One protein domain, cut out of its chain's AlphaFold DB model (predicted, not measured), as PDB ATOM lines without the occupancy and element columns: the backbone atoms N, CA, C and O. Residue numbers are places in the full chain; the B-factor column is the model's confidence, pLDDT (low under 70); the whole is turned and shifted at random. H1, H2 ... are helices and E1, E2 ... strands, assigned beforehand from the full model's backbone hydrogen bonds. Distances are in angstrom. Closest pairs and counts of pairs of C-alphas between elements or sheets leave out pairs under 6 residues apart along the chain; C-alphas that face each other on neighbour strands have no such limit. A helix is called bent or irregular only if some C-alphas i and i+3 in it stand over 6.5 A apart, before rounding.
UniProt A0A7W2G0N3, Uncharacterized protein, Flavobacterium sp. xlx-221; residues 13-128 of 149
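AT A GLANCE: This is residues 13 to 128 of the 149 residues of an uncharacterized protein of Flavobacterium sp. xlx-221 (UniProt A0A7W2G0N3). Picture a twisted sheet of five strands with one long helix, H1, lying lengthwise over one face, and a short helix, H2, near the last turns of H1. On the side of the sheet away from H1 pass two long stretches with no named element, residues 75 to 89 and 111 to 128. The 116 printed residues hold two named helices and five named strands, along the chain E1, E2, H1, H2, E3, E4, E5; the sheet's order is E3, E2, E1, E5, E4, antiparallel throughout, and the class is mixed. The whole is compact, with a radius of gyration of the C-alphas of 13.5 A, and spans 37 by 32 by 24 A.

HOW THE PARTS SIT: Start at E1, residues 13 to 20, an inner strand, which forms a hairpin with E2, residues 23 to 32; look for N 14 and O 30, 2.8 A apart, within hydrogen-bond range. E2 bends by 50 degrees at residue 27. Next find H1, residues 34 to 55, on the sheet at a height of 8.2 A. It runs along the strands, at 17 degrees on the local plane to E5, residues 104 to 110. It lies over E5 and only just over E1, on which 3 of its 22 C-alphas fall. The closest C-alphas of H1 and E5 are those of Phe 44 and Leu 107, 6.7 A apart. With residues 51 to 55 alone, H1 only just touches H2, residues 60 to 67, through 3 pairs of C-alphas within 8 A; the closest, of Lys 54 and Leu 63, are 7.1 A apart, at a steep tilt of 54 degrees, opposite ways. Both helices and the sheet make two layers, helices on one face of a sheet. Edge strand E3, residues 71 to 74, pairs with E2 at N 26 and O 71, 2.9 A. E4, residues 90 to 97, the other edge strand, forms a hairpin with E5, with N 91 and O 109 at 2.8 A; E5 pairs with E1 at N 15 and O 108, 2.8 A. In H2 every O i to N i+4 pair is within hydrogen-bond range; in H1, 16 of 18 are.

IN THESE COORDINATES: Find C-alpha 13 at (-4.809, -52.241, 117.832); from there E1 runs 22.3 A to residue 20. E2 covers 26.2 A. H1 begins at C-alpha 34, (3.189, -49.775, 121.295), and covers 30.8 A; it has a kink of 29 degrees near residue 41 and is irregular, with C-alphas 35 and 38 7.5 A apart. H2 covers 10.5 A, E3 10.7 A and E4 19.1 A. E5 covers 18.5 A and ends at C-alpha 110, (-2.800, -56.927, 117.247).

THE WHOLE: The C-alphas of Thr 57 and Gln 87, the two farthest apart, are 39.6 A from each other. The printed part has no cut; the link from E3 to E4 is long, 15 residues. Mean pLDDT of the printed part is 84.2; look for values under 70 at residues 77 to 80, 85 to 88, 99 to 101 and 123 to 128.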
ATOM      1  N   TYR A  13      -3.484 -52.247 117.245       92.94
ATOM      2  CA  TYR A  13      -4.809 -52.241 117.832       92.94
ATOM      3  C   TYR A  13      -4.768 -52.903 119.207       92.94
ATOM      4  O   TYR A  13      -4.346 -54.054 119.332       92.94
ATOM      5  N   PHE A  14      -5.260 -52.186 120.208       94.62
ATOM      6  CA  PHE A  14      -5.481 -52.662 121.564       94.62
ATOM      7  C   PHE A  14      -6.962 -52.969 121.749       94.62
ATOM      8  O   PHE A  14      -7.815 -52.104 121.531       94.62
ATOM      9  N   TYR A  15      -7.263 -54.188 122.185       95.50
ATOM     10  CA  TYR A  15      -8.618 -54.637 122.479       95.50
ATOM     11  C   TYR A  15      -8.744 -55.006 123.943       95.50
ATOM     12  O   TYR A  15      -8.014 -55.866 124.434       95.50
ATOM     13  N   THR A  16      -9.729 -54.420 124.618       95.81
ATOM     14  CA  THR A  16     -10.227 -54.968 125.878       95.81
ATOM     15  C   THR A  16     -11.405 -55.866 125.571       95.81
ATOM     16  O   THR A  16     -12.437 -55.395 125.086       95.81
ATOM     17  N   ILE A  17     -11.271 -57.151 125.874       95.00
ATOM     18  CA  ILE A  17     -12.327 -58.135 125.655       95.00
ATOM     19  C   ILE A  17     -12.808 -58.727 126.978       95.00
ATOM     20  O   ILE A  17     -12.034 -58.857 127.927       95.00
ATOM     21  N   PHE A  18     -14.084 -59.097 127.028       93.06
ATOM     22  CA  PHE A  18     -14.722 -59.798 128.139       93.06
ATOM     23  C   PHE A  18     -15.403 -61.062 127.617       93.06
ATOM     24  O   PHE A  18     -16.204 -61.000 126.690       93.06
ATOM     25  N   GLU A  19     -15.096 -62.211 128.207       91.25
ATOM     26  CA  GLU A  19     -15.636 -63.514 127.832       91.25
ATOM     27  C   GLU A  19     -16.462 -64.117 128.974       91.25
ATOM     28  O   GLU A  19     -15.953 -64.412 130.063       91.25
ATOM     29  N   THR A  20     -17.736 -64.404 128.705       87.31
ATOM     30  CA  THR A  20     -18.670 -65.096 129.609       87.31
ATOM     31  C   THR A  20     -19.351 -66.271 128.891       87.31
ATOM     32  O   THR A  20     -19.668 -66.185 127.709       87.31
ATOM     33  N   GLY A  21     -19.526 -67.411 129.571       83.56
ATOM     34  CA  GLY A  21     -20.039 -68.638 128.938       83.56
ATOM     35  C   GLY A  21     -19.281 -69.036 127.660       83.56
ATOM     36  O   GLY A  21     -18.085 -69.307 127.708       83.56
ATOM     37  N   THR A  22     -19.980 -69.064 126.527       85.75
ATOM     38  CA  THR A  22     -19.429 -69.326 125.183       85.75
ATOM     39  C   THR A  22     -19.414 -68.076 124.304       85.75
ATOM     40  O   THR A  22     -19.370 -68.191 123.086       85.75
ATOM     41  N   LYS A  23     -19.491 -66.881 124.900       90.00
ATOM     42  CA  LYS A  23     -19.514 -65.606 124.181       90.00
ATOM     43  C   LYS A  23     -18.386 -64.691 124.623       90.00
ATOM     44  O   LYS A  23     -18.088 -64.583 125.815       90.00
ATOM     45  N   GLY A  24     -17.797 -64.006 123.656       92.38
ATOM     46  CA  GLY A  24     -16.872 -62.908 123.875       92.38
ATOM     47  C   GLY A  24     -17.462 -61.584 123.411       92.38
ATOM     48  O   GLY A  24     -18.292 -61.534 122.505       92.38
ATOM     49  N   TYR A  25     -17.034 -60.510 124.060       94.75
ATOM     50  CA  TYR A  25     -17.482 -59.146 123.819       94.75
ATOM     51  C   TYR A  25     -16.254 -58.246 123.721       94.75
ATOM     52  O   TYR A  25     -15.404 -58.267 124.613       94.75
ATOM     53  N   ILE A  26     -16.156 -57.448 122.658       96.12
ATOM     54  CA  ILE A  26     -15.142 -56.393 122.563       96.12
ATOM     55  C   ILE A  26     -15.687 -55.159 123.274       96.12
ATOM     56  O   ILE A  26     -16.619 -54.522 122.788       96.12
ATOM     57  N   LEU A  27     -15.112 -54.818 124.423       95.25
ATOM     58  CA  LEU A  27     -15.533 -53.665 125.216       95.25
ATOM     59  C   LEU A  27     -14.902 -52.367 124.708       95.25
ATOM     60  O   LEU A  27     -15.551 -51.325 124.692       95.25
ATOM     61  N   LYS A  28     -13.628 -52.426 124.307       95.50
ATOM     62  CA  LYS A  28     -12.859 -51.275 123.819       95.50
ATOM     63  C   LYS A  28     -11.942 -51.694 122.672       95.50
ATOM     64  O   LYS A  28     -11.400 -52.795 122.698       95.50
ATOM     65  N   GLU A  29     -11.756 -50.785 121.720       95.38
ATOM     66  CA  GLU A  29     -10.775 -50.850 120.630       95.38
ATOM     67  C   GLU A  29     -10.057 -49.493 120.576       95.38
ATOM     68  O   GLU A  29     -10.718 -48.453 120.544       95.38
ATOM     69  N   LYS A  30      -8.722 -49.492 120.563       94.69
ATOM     70  CA  LYS A  30      -7.902 -48.290 120.355       94.69
ATOM     71  C   LYS A  30      -6.779 -48.595 119.363       94.69
ATOM     72  O   LYS A  30      -6.213 -49.680 119.410       94.69
ATOM     73  N   LEU A  31      -6.443 -47.644 118.495       94.25
ATOM     74  CA  LEU A  31      -5.276 -47.717 117.609       94.25
ATOM     75  C   LEU A  31      -4.195 -46.794 118.164       94.25
ATOM     76  O   LEU A  31      -4.403 -45.584 118.205       94.25
ATOM     77  N   LEU A  32      -3.096 -47.364 118.656       93.12
ATOM     78  CA  LEU A  32      -2.069 -46.631 119.398       93.12
ATOM     79  C   LEU A  32      -0.666 -47.152 119.074       93.12
ATOM     80  O   LEU A  32      -0.478 -48.304 118.689       93.12
ATOM     81  N   SER A  33       0.343 -46.313 119.302       88.69
ATOM     82  CA  SER A  33       1.746 -46.742 119.338       88.69
ATOM     83  C   SER A  33       1.977 -47.787 120.451       88.69
ATOM     84  O   SER A  33       1.399 -47.651 121.533       88.69
ATOM     85  N   PRO A  34       2.870 -48.780 120.262       82.06
ATOM     86  CA  PRO A  34       3.189 -49.775 121.295       82.06
ATOM     87  C   PRO A  34       3.832 -49.155 122.547       82.06
ATOM     88  O   PRO A  34       3.833 -49.745 123.619       82.06
ATOM     89  N   THR A  35       4.312 -47.910 122.478       88.50
ATOM     90  CA  THR A  35       4.785 -47.176 123.665       88.50
ATOM     91  C   THR A  35       3.707 -46.977 124.738       88.50
ATOM     92  O   THR A  35       4.047 -46.682 125.880       88.50
ATOM     93  N   PHE A  36       2.422 -47.122 124.391       89.94
ATOM     94  CA  PHE A  36       1.298 -47.022 125.326       89.94
ATOM     95  C   PHE A  36       0.941 -48.349 126.013       89.94
ATOM     96  O   PHE A  36       0.032 -48.359 126.837       89.94
ATOM     97  N   GLU A  37       1.654 -49.451 125.734       88.69
ATOM     98  CA  GLU A  37       1.356 -50.777 126.300       88.69
ATOM     99  C   GLU A  37       1.177 -50.758 127.819       88.69
ATOM    100  O   GLU A  37       0.202 -51.306 128.329       88.69
ATOM    101  N   LYS A  38       2.076 -50.079 128.541       89.81
ATOM    102  CA  LYS A  38       2.008 -50.004 130.003       89.81
ATOM    103  C   LYS A  38       0.768 -49.252 130.489       89.81
ATOM    104  O   LYS A  38       0.084 -49.726 131.389       89.81
ATOM    105  N   THR A  39       0.454 -48.117 129.868       93.56
ATOM    106  CA  THR A  39      -0.745 -47.333 130.192       93.56
ATOM    107  C   THR A  39      -2.015 -48.133 129.921       93.56
ATOM    108  O   THR A  39      -2.903 -48.169 130.762       93.56
ATOM    109  N   GLU A  40      -2.090 -48.840 128.791       93.62
ATOM    110  CA  GLU A  40      -3.255 -49.667 128.468       93.62
ATOM    111  C   GLU A  40      -3.390 -50.884 129.396       93.62
ATOM    112  O   GLU A  40      -4.509 -51.301 129.691       93.62
ATOM    113  N   GLN A  41      -2.281 -51.452 129.887       90.62
ATOM    114  CA  GLN A  41      -2.311 -52.487 130.928       90.62
ATOM    115  C   GLN A  41      -2.869 -51.948 132.250       90.62
ATOM    116  O   GLN A  41      -3.688 -52.622 132.872       90.62
ATOM    117  N   ASP A  42      -2.454 -50.753 132.669       90.31
ATOM    118  CA  ASP A  42      -2.929 -50.140 133.912       90.31
ATOM    119  C   ASP A  42      -4.435 -49.808 133.808       90.31
ATOM    120  O   ASP A  42      -5.223 -50.288 134.627       90.31
ATOM    121  N   ASP A  43      -4.862 -49.147 132.721       92.50
ATOM    122  CA  ASP A  43      -6.279 -48.902 132.385       92.50
ATOM    123  C   ASP A  43      -7.107 -50.204 132.367       92.50
ATOM    124  O   ASP A  43      -8.282 -50.239 132.758       92.50
ATOM    125  N   PHE A  44      -6.516 -51.288 131.854       93.94
ATOM    126  CA  PHE A  44      -7.152 -52.597 131.795       93.94
ATOM    127  C   PHE A  44      -7.409 -53.167 133.191       93.94
ATOM    128  O   PHE A  44      -8.508 -53.672 133.436       93.94
ATOM    129  N   PHE A  45      -6.430 -53.105 134.095       90.69
ATOM    130  CA  PHE A  45      -6.583 -53.651 135.444       90.69
ATOM    131  C   PHE A  45      -7.590 -52.855 136.274       90.69
ATOM    132  O   PHE A  45      -8.431 -53.475 136.924       90.69
ATOM    133  N   GLU A  46      -7.591 -51.523 136.170       90.94
ATOM    134  CA  GLU A  46      -8.610 -50.679 136.809       90.94
ATOM    135  C   GLU A  46     -10.022 -51.042 136.325       90.94
ATOM    136  O   GLU A  46     -10.949 -51.241 137.114       90.94
ATOM    137  N   LEU A  47     -10.201 -51.204 135.009       90.12
ATOM    138  CA  LEU A  47     -11.489 -51.618 134.457       90.12
ATOM    139  C   LEU A  47     -11.884 -53.032 134.903       90.12
ATOM    140  O   LEU A  47     -13.064 -53.285 135.162       90.12
ATOM    141  N   ALA A  48     -10.925 -53.956 134.974       89.44
ATOM    142  CA  ALA A  48     -11.174 -55.325 135.405       89.44
ATOM    143  C   ALA A  48     -11.612 -55.391 136.875       89.44
ATOM    144  O   ALA A  48     -12.513 -56.166 137.196       89.44
ATOM    145  N   GLU A  49     -11.034 -54.558 137.741       88.19
ATOM    146  CA  GLU A  49     -11.451 -54.412 139.139       88.19
ATOM    147  C   GLU A  49     -12.894 -53.899 139.230       88.19
ATOM    148  O   GLU A  49     -13.745 -54.566 139.821       88.19
ATOM    149  N   ILE A  50     -13.218 -52.808 138.524       87.62
ATOM    150  CA  ILE A  50     -14.579 -52.243 138.474       87.62
ATOM    151  C   ILE A  50     -15.602 -53.277 137.976       87.62
ATOM    152  O   ILE A  50     -16.722 -53.365 138.488       87.62
ATOM    153  N   ILE A  51     -15.254 -54.054 136.947       89.12
ATOM    154  CA  ILE A  51     -16.124 -55.117 136.427       89.12
ATOM    155  C   ILE A  51     -16.287 -56.235 137.458       89.12
ATOM    156  O   ILE A  51     -17.415 -56.685 137.673       89.12
ATOM    157  N   GLY A  52     -15.205 -56.660 138.113       87.50
ATOM    158  CA  GLY A  52     -15.243 -57.665 139.175       87.50
ATOM    159  C   GLY A  52     -16.163 -57.256 140.326       87.50
ATOM    160  O   GLY A  52     -17.031 -58.034 140.732       87.50
ATOM    161  N   GLU A  53     -16.050 -56.011 140.789       87.19
ATOM    162  CA  GLU A  53     -16.930 -55.447 141.814       87.19
ATOM    163  C   GLU A  53     -18.393 -55.427 141.366       87.19
ATOM    164  O   GLU A  53     -19.270 -55.897 142.092       87.19
ATOM    165  N   LYS A  54     -18.686 -54.945 140.153       86.75
ATOM    166  CA  LYS A  54     -20.067 -54.898 139.645       86.75
ATOM    167  C   LYS A  54     -20.673 -56.282 139.491       86.75
ATOM    168  O   LYS A  54     -21.843 -56.470 139.815       86.75
ATOM    169  N   LEU A  55     -19.895 -57.266 139.047       87.56
ATOM    170  CA  LEU A  55     -20.381 -58.636 138.949       87.56
ATOM    171  C   LEU A  55     -20.818 -59.161 140.315       87.56
ATOM    172  O   LEU A  55     -21.822 -59.855 140.370       87.56
ATOM    173  N   SER A  56     -20.197 -58.773 141.433       86.62
ATOM    174  CA  SER A  56     -20.639 -59.228 142.766       86.62
ATOM    175  C   SER A  56     -22.129 -58.970 143.062       86.62
ATOM    176  O   SER A  56     -22.734 -59.733 143.814       86.62
ATOM    177  N   THR A  57     -22.735 -57.967 142.415       88.19
ATOM    178  CA  THR A  57     -24.134 -57.556 142.626       88.19
ATOM    179  C   THR A  57     -25.006 -57.570 141.365       88.19
ATOM    180  O   THR A  57     -26.226 -57.490 141.486       88.19
ATOM    181  N   ASN A  58     -24.423 -57.693 140.169       87.31
ATOM    182  CA  ASN A  58     -25.137 -57.729 138.891       87.31
ATOM    183  C   ASN A  58     -24.909 -59.044 138.132       87.31
ATOM    184  O   ASN A  58     -23.885 -59.722 138.288       87.31
ATOM    185  N   THR A  59     -25.859 -59.380 137.258       89.88
ATOM    186  CA  THR A  59     -25.647 -60.419 136.240       89.88
ATOM    187  C   THR A  59     -24.707 -59.907 135.144       89.88
ATOM    188  O   THR A  59     -24.532 -58.698 134.957       89.88
ATOM    189  N   GLU A  60     -24.100 -60.816 134.384       89.94
ATOM    190  CA  GLU A  60     -23.269 -60.460 133.230       89.94
ATOM    191  C   GLU A  60     -24.053 -59.657 132.183       89.94
ATOM    192  O   GLU A  60     -23.515 -58.719 131.600       89.94
ATOM    193  N   GLU A  61     -25.328 -59.987 131.969       89.69
ATOM    194  CA  GLU A  61     -26.205 -59.281 131.030       89.69
ATOM    195  C   GLU A  61     -26.469 -57.837 131.474       89.69
ATOM    196  O   GLU A  61     -26.310 -56.901 130.689       89.69
ATOM    197  N   GLU A  62     -26.811 -57.627 132.748       90.56
ATOM    198  CA  GLU A  62     -27.010 -56.288 133.309       90.56
ATOM    199  C   GLU A  62     -25.740 -55.443 133.233       90.56
ATOM    200  O   GLU A  62     -25.805 -54.248 132.934       90.56
ATOM    201  N   LEU A  63     -24.582 -56.053 133.510       91.62
ATOM    202  CA  LEU A  63     -23.295 -55.386 133.380       91.62
ATOM    203  C   LEU A  63     -23.077 -54.931 131.935       91.62
ATOM    204  O   LEU A  63     -22.822 -53.749 131.715       91.62
ATOM    205  N   LEU A  64     -23.197 -55.848 130.970       91.31
ATOM    206  CA  LEU A  64     -22.966 -55.580 129.547       91.31
ATOM    207  C   LEU A  64     -23.921 -54.519 128.996       91.31
ATOM    208  O   LEU A  64     -23.488 -53.652 128.244       91.31
ATOM    209  N   ASN A  65     -25.183 -54.520 129.430       90.12
ATOM    210  CA  ASN A  65     -26.152 -53.486 129.061       90.12
ATOM    211  C   ASN A  65     -25.770 -52.098 129.604       90.12
ATOM    212  O   ASN A  65     -26.057 -51.090 128.963       90.12
ATOM    213  N   LYS A  66     -25.114 -52.030 130.771       90.00
ATOM    214  CA  LYS A  66     -24.657 -50.766 131.370       90.00
ATOM    215  C   LYS A  66     -23.366 -50.242 130.743       90.00
ATOM    216  O   LYS A  66     -23.240 -49.035 130.564       90.00
ATOM    217  N   ILE A  67     -22.391 -51.117 130.488       89.69
ATOM    218  CA  ILE A  67     -21.065 -50.705 129.986       89.69
ATOM    219  C   ILE A  67     -21.012 -50.607 128.459       89.69
ATOM    220  O   ILE A  67     -20.207 -49.845 127.931       89.69
ATOM    221  N   GLY A  68     -21.878 -51.343 127.762       92.06
ATOM    222  CA  GLY A  68     -21.861 -51.463 126.311       92.06
ATOM    223  C   GLY A  68     -20.708 -52.326 125.789       92.06
ATOM    224  O   GLY A  68     -19.766 -52.678 126.498       92.06
ATOM    225  N   TYR A  69     -20.800 -52.687 124.514       95.06
ATOM    226  CA  TYR A  69     -19.745 -53.382 123.783       95.06
ATOM    227  C   TYR A  69     -19.834 -53.026 122.296       95.06
ATOM    228  O   TYR A  69     -20.899 -52.661 121.797       95.06
ATOM    229  N   LEU A  70     -18.710 -53.118 121.589       94.19
ATOM    230  CA  LEU A  70     -18.599 -52.795 120.166       94.19
ATOM    231  C   LEU A  70     -19.129 -53.930 119.289       94.19
ATOM    232  O   LEU A  70     -19.880 -53.702 118.344       94.19
ATOM    233  N   CYS A  71     -18.741 -55.161 119.610       93.12
ATOM    234  CA  CYS A  71     -19.250 -56.365 118.969       93.12
ATOM    235  C   CYS A  71     -19.186 -57.558 119.926       93.12
ATOM    236  O   CYS A  71     -18.544 -57.504 120.980       93.12
ATOM    237  N   SER A  72     -19.866 -58.633 119.543       94.44
ATOM    238  CA  SER A  72     -19.809 -59.921 120.221       94.44
ATOM    239  C   SER A  72     -19.508 -61.036 119.226       94.44
ATOM    240  O   SER A  72     -19.746 -60.894 118.026       94.44
ATOM    241  N   TYR A  73     -18.957 -62.133 119.735       91.75
ATOM    242  CA  TYR A  73     -18.610 -63.318 118.961       91.75
ATOM    243  C   TYR A  73     -18.832 -64.586 119.787       91.75
ATOM    244  O   TYR A  73     -18.781 -64.561 121.021       91.75
ATOM    245  N   ASP A  74     -19.060 -65.700 119.097       90.25
ATOM    246  CA  ASP A  74     -19.146 -67.013 119.724       90.25
ATOM    247  C   ASP A  74     -17.745 -67.627 119.858       90.25
ATOM    248  O   ASP A  74     -16.893 -67.524 118.976       90.25
ATOM    249  N   ILE A  75     -17.490 -68.254 121.001       84.94
ATOM    250  CA  ILE A  75     -16.223 -68.915 121.300       84.94
ATOM    251  C   ILE A  75     -16.346 -70.372 120.855       84.94
ATOM    252  O   ILE A  75     -17.025 -71.171 121.498       84.94
ATOM    253  N   GLU A  76     -15.669 -70.724 119.763       75.31
ATOM    254  CA  GLU A  76     -15.696 -72.084 119.198       75.31
ATOM    255  C   GLU A  76     -14.862 -73.092 120.007       75.31
ATOM    256  O   GLU A  76     -15.008 -74.306 119.873       75.31
ATOM    257  N   THR A  77     -13.971 -72.592 120.862       68.75
ATOM    258  CA  THR A  77     -13.053 -73.391 121.679       68.75
ATOM    259  C   THR A  77     -13.441 -73.360 123.160       68.75
ATOM    260  O   THR A  77     -14.314 -72.614 123.595       68.75
ATOM    261  N   HIS A  78     -12.809 -74.199 123.983       65.81
ATOM    262  CA  HIS A  78     -13.046 -74.163 125.426       65.81
ATOM    263  C   HIS A  78     -12.533 -72.860 126.053       65.81
ATOM    264  O   HIS A  78     -11.512 -72.311 125.640       65.81
ATOM    265  N   LYS A  79     -13.211 -72.408 127.116       63.69
ATOM    266  CA  LYS A  79     -12.790 -71.249 127.907       63.69
ATOM    267  C   LYS A  79     -11.428 -71.476 128.557       63.69
ATOM    268  O   LYS A  79     -11.314 -72.190 129.553       63.69
ATOM    269  N   ALA A  80     -10.413 -70.822 128.016       65.19
ATOM    270  CA  ALA A  80      -9.073 -70.754 128.574       65.19
ATOM    271  C   ALA A  80      -8.374 -69.493 128.094       65.19
ATOM    272  O   ALA A  80      -8.874 -68.825 127.195       65.19
ATOM    273  N   GLN A  81      -7.193 -69.239 128.653       70.56
ATOM    274  CA  GLN A  81      -6.372 -68.107 128.265       70.56
ATOM    275  C   GLN A  81      -6.098 -68.131 126.757       70.56
ATOM    276  O   GLN A  81      -5.570 -69.121 126.238       70.56
ATOM    277  N   ILE A  82      -6.473 -67.053 126.067       77.50
ATOM    278  CA  ILE A  82      -6.025 -66.796 124.700       77.50
ATOM    279  C   ILE A  82      -4.497 -66.745 124.730       77.50
ATOM    280  O   ILE A  82      -3.901 -66.059 125.560       77.50
ATOM    281  N   LYS A  83      -3.851 -67.517 123.863       71.56
ATOM    282  CA  LYS A  83      -2.403 -67.453 123.676       71.56
ATOM    283  C   LYS A  83      -2.056 -66.246 122.825       71.56
ATOM    284  O   LYS A  83      -2.836 -65.854 121.959       71.56
ATOM    285  N   THR A  84      -0.824 -65.766 122.969       71.56
ATOM    286  CA  THR A  84      -0.167 -65.051 121.874       71.56
ATOM    287  C   THR A  84      -0.294 -65.902 120.611       71.56
ATOM    288  O   THR A  84       0.186 -67.037 120.547       71.56
ATOM    289  N   HIS A  85      -1.038 -65.387 119.638       67.75
ATOM    290  CA  HIS A  85      -1.325 -66.035 118.376       67.75
ATOM    291  C   HIS A  85       0.004 -66.224 117.647       67.75
ATOM    292  O   HIS A  85       0.663 -65.257 117.275       67.75
ATOM    293  N   THR A  86       0.406 -67.478 117.441       55.03
ATOM    294  CA  THR A  86       1.755 -67.872 116.990       55.03
ATOM    295  C   THR A  86       2.147 -67.343 115.607       55.03
ATOM    296  O   THR A  86       3.311 -67.422 115.235       55.03
ATOM    297  N   GLN A  87       1.206 -66.758 114.864       59.56
ATOM    298  CA  GLN A  87       1.462 -66.032 113.613       59.56
ATOM    299  C   GLN A  87       1.705 -64.518 113.801       59.56
ATOM    300  O   GLN A  87       1.705 -63.783 112.822       59.56
ATOM    301  N   GLY A  88       1.859 -64.027 115.038       61.19
ATOM    302  CA  GLY A  88       2.124 -62.609 115.335       61.19
ATOM    303  C   GLY A  88       0.920 -61.676 115.163       61.19
ATOM    304  O   GLY A  88       1.051 -60.467 115.310       61.19
ATOM    305  N   LEU A  89      -0.257 -62.232 114.862       71.06
ATOM    306  CA  LEU A  89      -1.494 -61.479 114.649       71.06
ATOM    307  C   LEU A  89      -2.052 -60.876 115.935       71.06
ATOM    308  O   LEU A  89      -2.656 -59.813 115.880       71.06
ATOM    309  N   GLY A  90      -1.837 -61.526 117.082       81.94
ATOM    310  CA  GLY A  90      -2.301 -61.007 118.357       81.94
ATOM    311  C   GLY A  90      -1.501 -61.493 119.556       81.94
ATOM    312  O   GLY A  90      -1.230 -62.683 119.672       81.94
ATOM    313  N   THR A  91      -1.161 -60.588 120.461       86.06
ATOM    314  CA  THR A  91      -0.414 -60.841 121.695       86.06
ATOM    315  C   THR A  91      -1.290 -60.487 122.880       86.06
ATOM    316  O   THR A  91      -1.844 -59.392 122.939       86.06
ATOM    317  N   VAL A  92      -1.422 -61.403 123.840       87.94
ATOM    318  CA  VAL A  92      -2.100 -61.088 125.101       87.94
ATOM    319  C   VAL A  92      -1.119 -60.342 125.991       87.94
ATOM    320  O   VAL A  92      -0.102 -60.900 126.392       87.94
ATOM    321  N   LEU A  93      -1.429 -59.083 126.286       87.38
ATOM    322  CA  LEU A  93      -0.614 -58.229 127.148       87.38
ATOM    323  C   LEU A  93      -1.005 -58.350 128.619       87.38
ATOM    324  O   LEU A  93      -0.168 -58.156 129.494       87.38
ATOM    325  N   ALA A  94      -2.278 -58.627 128.895       87.56
ATOM    326  CA  ALA A  94      -2.791 -58.828 130.243       87.56
ATOM    327  C   ALA A  94      -4.061 -59.680 130.217       87.56
ATOM    328  O   ALA A  94      -4.785 -59.729 129.217       87.56
ATOM    329  N   SER A  95      -4.351 -60.338 131.336       88.75
ATOM    330  CA  SER A  95      -5.603 -61.064 131.530       88.75
ATOM    331  C   SER A  95      -6.060 -61.000 132.981       88.75
ATOM    332  O   SER A  95      -5.231 -61.047 133.887       88.75
ATOM    333  N   SER A  96      -7.372 -60.957 133.198       87.12
ATOM    334  CA  SER A  96      -7.998 -61.045 134.520       87.12
ATOM    335  C   SER A  96      -9.094 -62.105 134.492       87.12
ATOM    336  O   SER A  96      -9.875 -62.167 133.543       87.12
ATOM    337  N   LYS A  97      -9.139 -62.981 135.498       84.88
ATOM    338  CA  LYS A  97     -10.041 -64.138 135.522       84.88
ATOM    339  C   LYS A  97     -10.814 -64.209 136.828       84.88
ATOM    340  O   LYS A  97     -10.229 -64.289 137.904       84.88
ATOM    341  N   ASP A  98     -12.133 -64.302 136.710       75.94
ATOM    342  CA  ASP A  98     -13.010 -64.613 137.831       75.94
ATOM    343  C   ASP A  98     -12.980 -66.128 138.090       75.94
ATOM    344  O   ASP A  98     -13.416 -66.932 137.255       75.94
ATOM    345  N   LYS A  99     -12.455 -66.527 139.256       66.94
ATOM    346  CA  LYS A  99     -12.357 -67.938 139.668       66.94
ATOM    347  C   LYS A  99     -13.726 -68.608 139.823       66.94
ATOM    348  O   LYS A  99     -13.853 -69.790 139.515       66.94
ATOM    349  N   ASN A 100     -14.738 -67.866 140.265       69.19
ATOM    350  CA  ASN A 100     -16.050 -68.401 140.624       69.19
ATOM    351  C   ASN A 100     -16.987 -68.441 139.416       69.19
ATOM    352  O   ASN A 100     -17.632 -69.455 139.153       69.19
ATOM    353  N   ARG A 101     -17.035 -67.350 138.646       65.44
ATOM    354  CA  ARG A 101     -17.950 -67.195 137.502       65.44
ATOM    355  C   ARG A 101     -17.350 -67.652 136.183       65.44
ATOM    356  O   ARG A 101     -18.037 -67.703 135.165       65.44
ATOM    357  N   LYS A 102     -16.061 -68.008 136.189       75.94
ATOM    358  CA  LYS A 102     -15.290 -68.399 135.000       75.94
ATOM    359  C   LYS A 102     -15.290 -67.314 133.920       75.94
ATOM    360  O   LYS A 102     -15.069 -67.631 132.752       75.94
ATOM    361  N   ASN A 103     -15.551 -66.058 134.276       84.56
ATOM    362  CA  ASN A 103     -15.436 -64.918 133.370       84.56
ATOM    363  C   ASN A 103     -13.957 -64.604 133.150       84.56
ATOM    364  O   ASN A 103     -13.120 -64.859 134.020       84.56
ATOM    365  N   THR A 104     -13.601 -64.114 131.970       88.81
ATOM    366  CA  THR A 104     -12.208 -63.759 131.680       88.81
ATOM    367  C   THR A 104     -12.157 -62.500 130.846       88.81
ATOM    368  O   THR A 104     -12.928 -62.340 129.907       88.81
ATOM    369  N   MET A 105     -11.259 -61.601 131.210       91.75
ATOM    370  CA  MET A 105     -10.942 -60.401 130.465       91.75
ATOM    371  C   MET A 105      -9.536 -60.499 129.904       91.75
ATOM    372  O   MET A 105      -8.650 -61.051 130.561       91.75
ATOM    373  N   TYR A 106      -9.330 -59.914 128.731       92.06
ATOM    374  CA  TYR A 106      -8.011 -59.812 128.119       92.06
ATOM    375  C   TYR A 106      -7.766 -58.412 127.583       92.06
ATOM    376  O   TYR A 106      -8.680 -57.766 127.067       92.06
ATOM    377  N   LEU A 107      -6.506 -58.000 127.665       92.56
ATOM    378  CA  LEU A 107      -5.940 -56.956 126.835       92.56
ATOM    379  C   LEU A 107      -5.147 -57.630 125.719       92.56
ATOM    380  O   LEU A 107      -4.169 -58.332 125.991       92.56
ATOM    381  N   ILE A 108      -5.580 -57.436 124.476       91.81
ATOM    382  CA  ILE A 108      -4.940 -58.028 123.300       91.81
ATOM    383  C   ILE A 108      -4.403 -56.923 122.401       91.81
ATOM    384  O   ILE A 108      -5.137 -56.022 122.011       91.81
ATOM    385  N   LEU A 109      -3.131 -57.042 122.046       91.06
ATOM    386  CA  LEU A 109      -2.450 -56.249 121.034       91.06
ATOM    387  C   LEU A 109      -2.507 -56.981 119.697       91.06
ATOM    388  O   LEU A 109      -2.210 -58.168 119.667       91.06
ATOM    389  N   THR A 110      -2.822 -56.316 118.592       90.12
ATOM    390  CA  THR A 110      -2.800 -56.927 117.247       90.12
ATOM    391  C   THR A 110      -2.264 -55.943 116.206       90.12
ATOM    392  O   THR A 110      -2.389 -54.729 116.366       90.12
ATOM    393  N   ILE A 111      -1.674 -56.461 115.130       87.06
ATOM    394  CA  ILE A 111      -1.117 -55.650 114.025       87.06
ATOM    395  C   ILE A 111      -2.159 -55.243 112.973       87.06
ATOM    396  O   ILE A 111      -1.897 -54.399 112.116       87.06
ATOM    397  N   GLU A 112      -3.337 -55.858 113.006       87.25
ATOM    398  CA  GLU A 112      -4.434 -55.595 112.081       87.25
ATOM    399  C   GLU A 112      -5.752 -55.505 112.838       87.25
ATOM    400  O   GLU A 112      -5.886 -56.005 113.954       87.25
ATOM    401  N   LYS A 113      -6.746 -54.857 112.235       90.88
ATOM    402  CA  LYS A 113      -8.048 -54.729 112.876       90.88
ATOM    403  C   LYS A 113      -8.748 -56.087 112.944       90.88
ATOM    404  O   LYS A 113      -9.069 -56.670 111.910       90.88
ATOM    405  N   ILE A 114      -9.065 -56.535 114.155       89.44
ATOM    406  CA  ILE A 114      -9.805 -57.765 114.423       89.44
ATOM    407  C   ILE A 114     -11.203 -57.406 114.915       89.44
ATOM    408  O   ILE A 114     -11.382 -56.599 115.819       89.44
ATOM    409  N   THR A 115     -12.209 -58.023 114.304       87.69
ATOM    410  CA  THR A 115     -13.624 -57.846 114.680       87.69
ATOM    411  C   THR A 115     -14.230 -59.109 115.285       87.69
ATOM    412  O   THR A 115     -15.344 -59.064 115.798       87.69
ATOM    413  N   ASP A 116     -13.486 -60.215 115.246       89.12
ATOM    414  CA  ASP A 116     -13.894 -61.521 115.743       89.12
ATOM    415  C   ASP A 116     -12.673 -62.298 116.269       89.12
ATOM    416  O   ASP A 116     -11.706 -62.523 115.541       89.12
ATOM    417  N   PHE A 117     -12.734 -62.711 117.539       88.94
ATOM    418  CA  PHE A 117     -11.698 -63.489 118.230       88.94
ATOM    419  C   PHE A 117     -12.116 -64.955 118.470       88.94
ATOM    420  O   PHE A 117     -11.480 -65.672 119.256       88.94
ATOM    421  N   SER A 118     -13.173 -65.428 117.803       86.62
ATOM    422  CA  SER A 118     -13.671 -66.813 117.854       86.62
ATOM    423  C   SER A 118     -12.546 -67.837 117.663       86.62
ATOM    424  O   SER A 118     -12.356 -68.734 118.487       86.62
ATOM    425  N   ASN A 119     -11.721 -67.608 116.643       80.31
ATOM    426  CA  ASN A 119     -10.662 -68.504 116.183       80.31
ATOM    427  C   ASN A 119      -9.311 -68.330 116.896       80.31
ATOM    428  O   ASN A 119      -8.338 -69.002 116.551       80.31
ATOM    429  N   PHE A 120      -9.214 -67.438 117.887       84.19
ATOM    430  CA  PHE A 120      -7.955 -67.262 118.604       84.19
ATOM    431  C   PHE A 120      -7.602 -68.531 119.402       84.19
ATOM    432  O   PHE A 120      -8.463 -69.101 120.082       84.19
ATOM    433  N   PRO A 121      -6.339 -68.994 119.351       77.50
ATOM    434  CA  PRO A 121      -5.925 -70.203 120.040       77.50
ATOM    435  C   PRO A 121      -6.020 -69.991 121.549       77.50
ATOM    436  O   PRO A 121      -5.421 -69.067 122.096       77.50
ATOM    437  N   ARG A 122      -6.744 -70.876 122.235       79.19
ATOM    438  CA  ARG A 122      -6.868 -70.887 123.697       79.19
ATOM    439  C   ARG A 122      -6.107 -72.080 124.273       79.19
ATOM    440  O   ARG A 122      -5.962 -73.117 123.620       79.19
ATOM    441  N   HIS A 123      -5.588 -71.952 125.495       65.81
ATOM    442  CA  HIS A 123      -5.160 -73.125 126.265       65.81
ATOM    443  C   HIS A 123      -6.346 -74.092 126.478       65.81
ATOM    444  O   HIS A 123      -7.488 -73.770 126.188       65.81
ATOM    445  N   ASN A 124      -6.114 -75.308 126.961       56.47
ATOM    446  CA  ASN A 124      -7.210 -76.133 127.463       56.47
ATOM    447  C   ASN A 124      -7.035 -76.237 128.982       56.47
ATOM    448  O   ASN A 124      -6.042 -76.834 129.405       56.47
ATOM    449  N   PRO A 125      -7.950 -75.691 129.811       51.69
ATOM    450  CA  PRO A 125      -7.795 -75.723 131.264       51.69
ATOM    451  C   PRO A 125      -7.829 -77.159 131.805       51.69
ATOM    452  O   PRO A 125      -7.320 -77.422 132.889       51.69
ATOM    453  N   SER A 126      -8.373 -78.119 131.043       50.53
ATOM    454  CA  SER A 126      -8.391 -79.529 131.449       50.53
ATOM    455  C   SER A 126      -7.009 -80.192 131.460       50.53
ATOM    456  O   SER A 126      -6.878 -81.257 132.047       50.53
ATOM    457  N   ARG A 127      -5.958 -79.571 130.899       41.41
ATOM    458  CA  ARG A 127      -4.577 -80.065 131.064       41.41
ATOM    459  C   ARG A 127      -3.883 -79.562 132.332       41.41
ATOM    460  O   ARG A 127      -2.960 -80.226 132.780       41.41
ATOM    461  N   GLU A 128      -4.333 -78.460 132.931       40.25
ATOM    462  CA  GLU A 128      -3.768 -77.952 134.195       40.25
ATOM    463  C   GLU A 128      -4.403 -78.611 135.425       40.25
ATOM    464  O   GLU A 128      -3.729 -78.842 136.423       40.25
TER     465      GLU A 128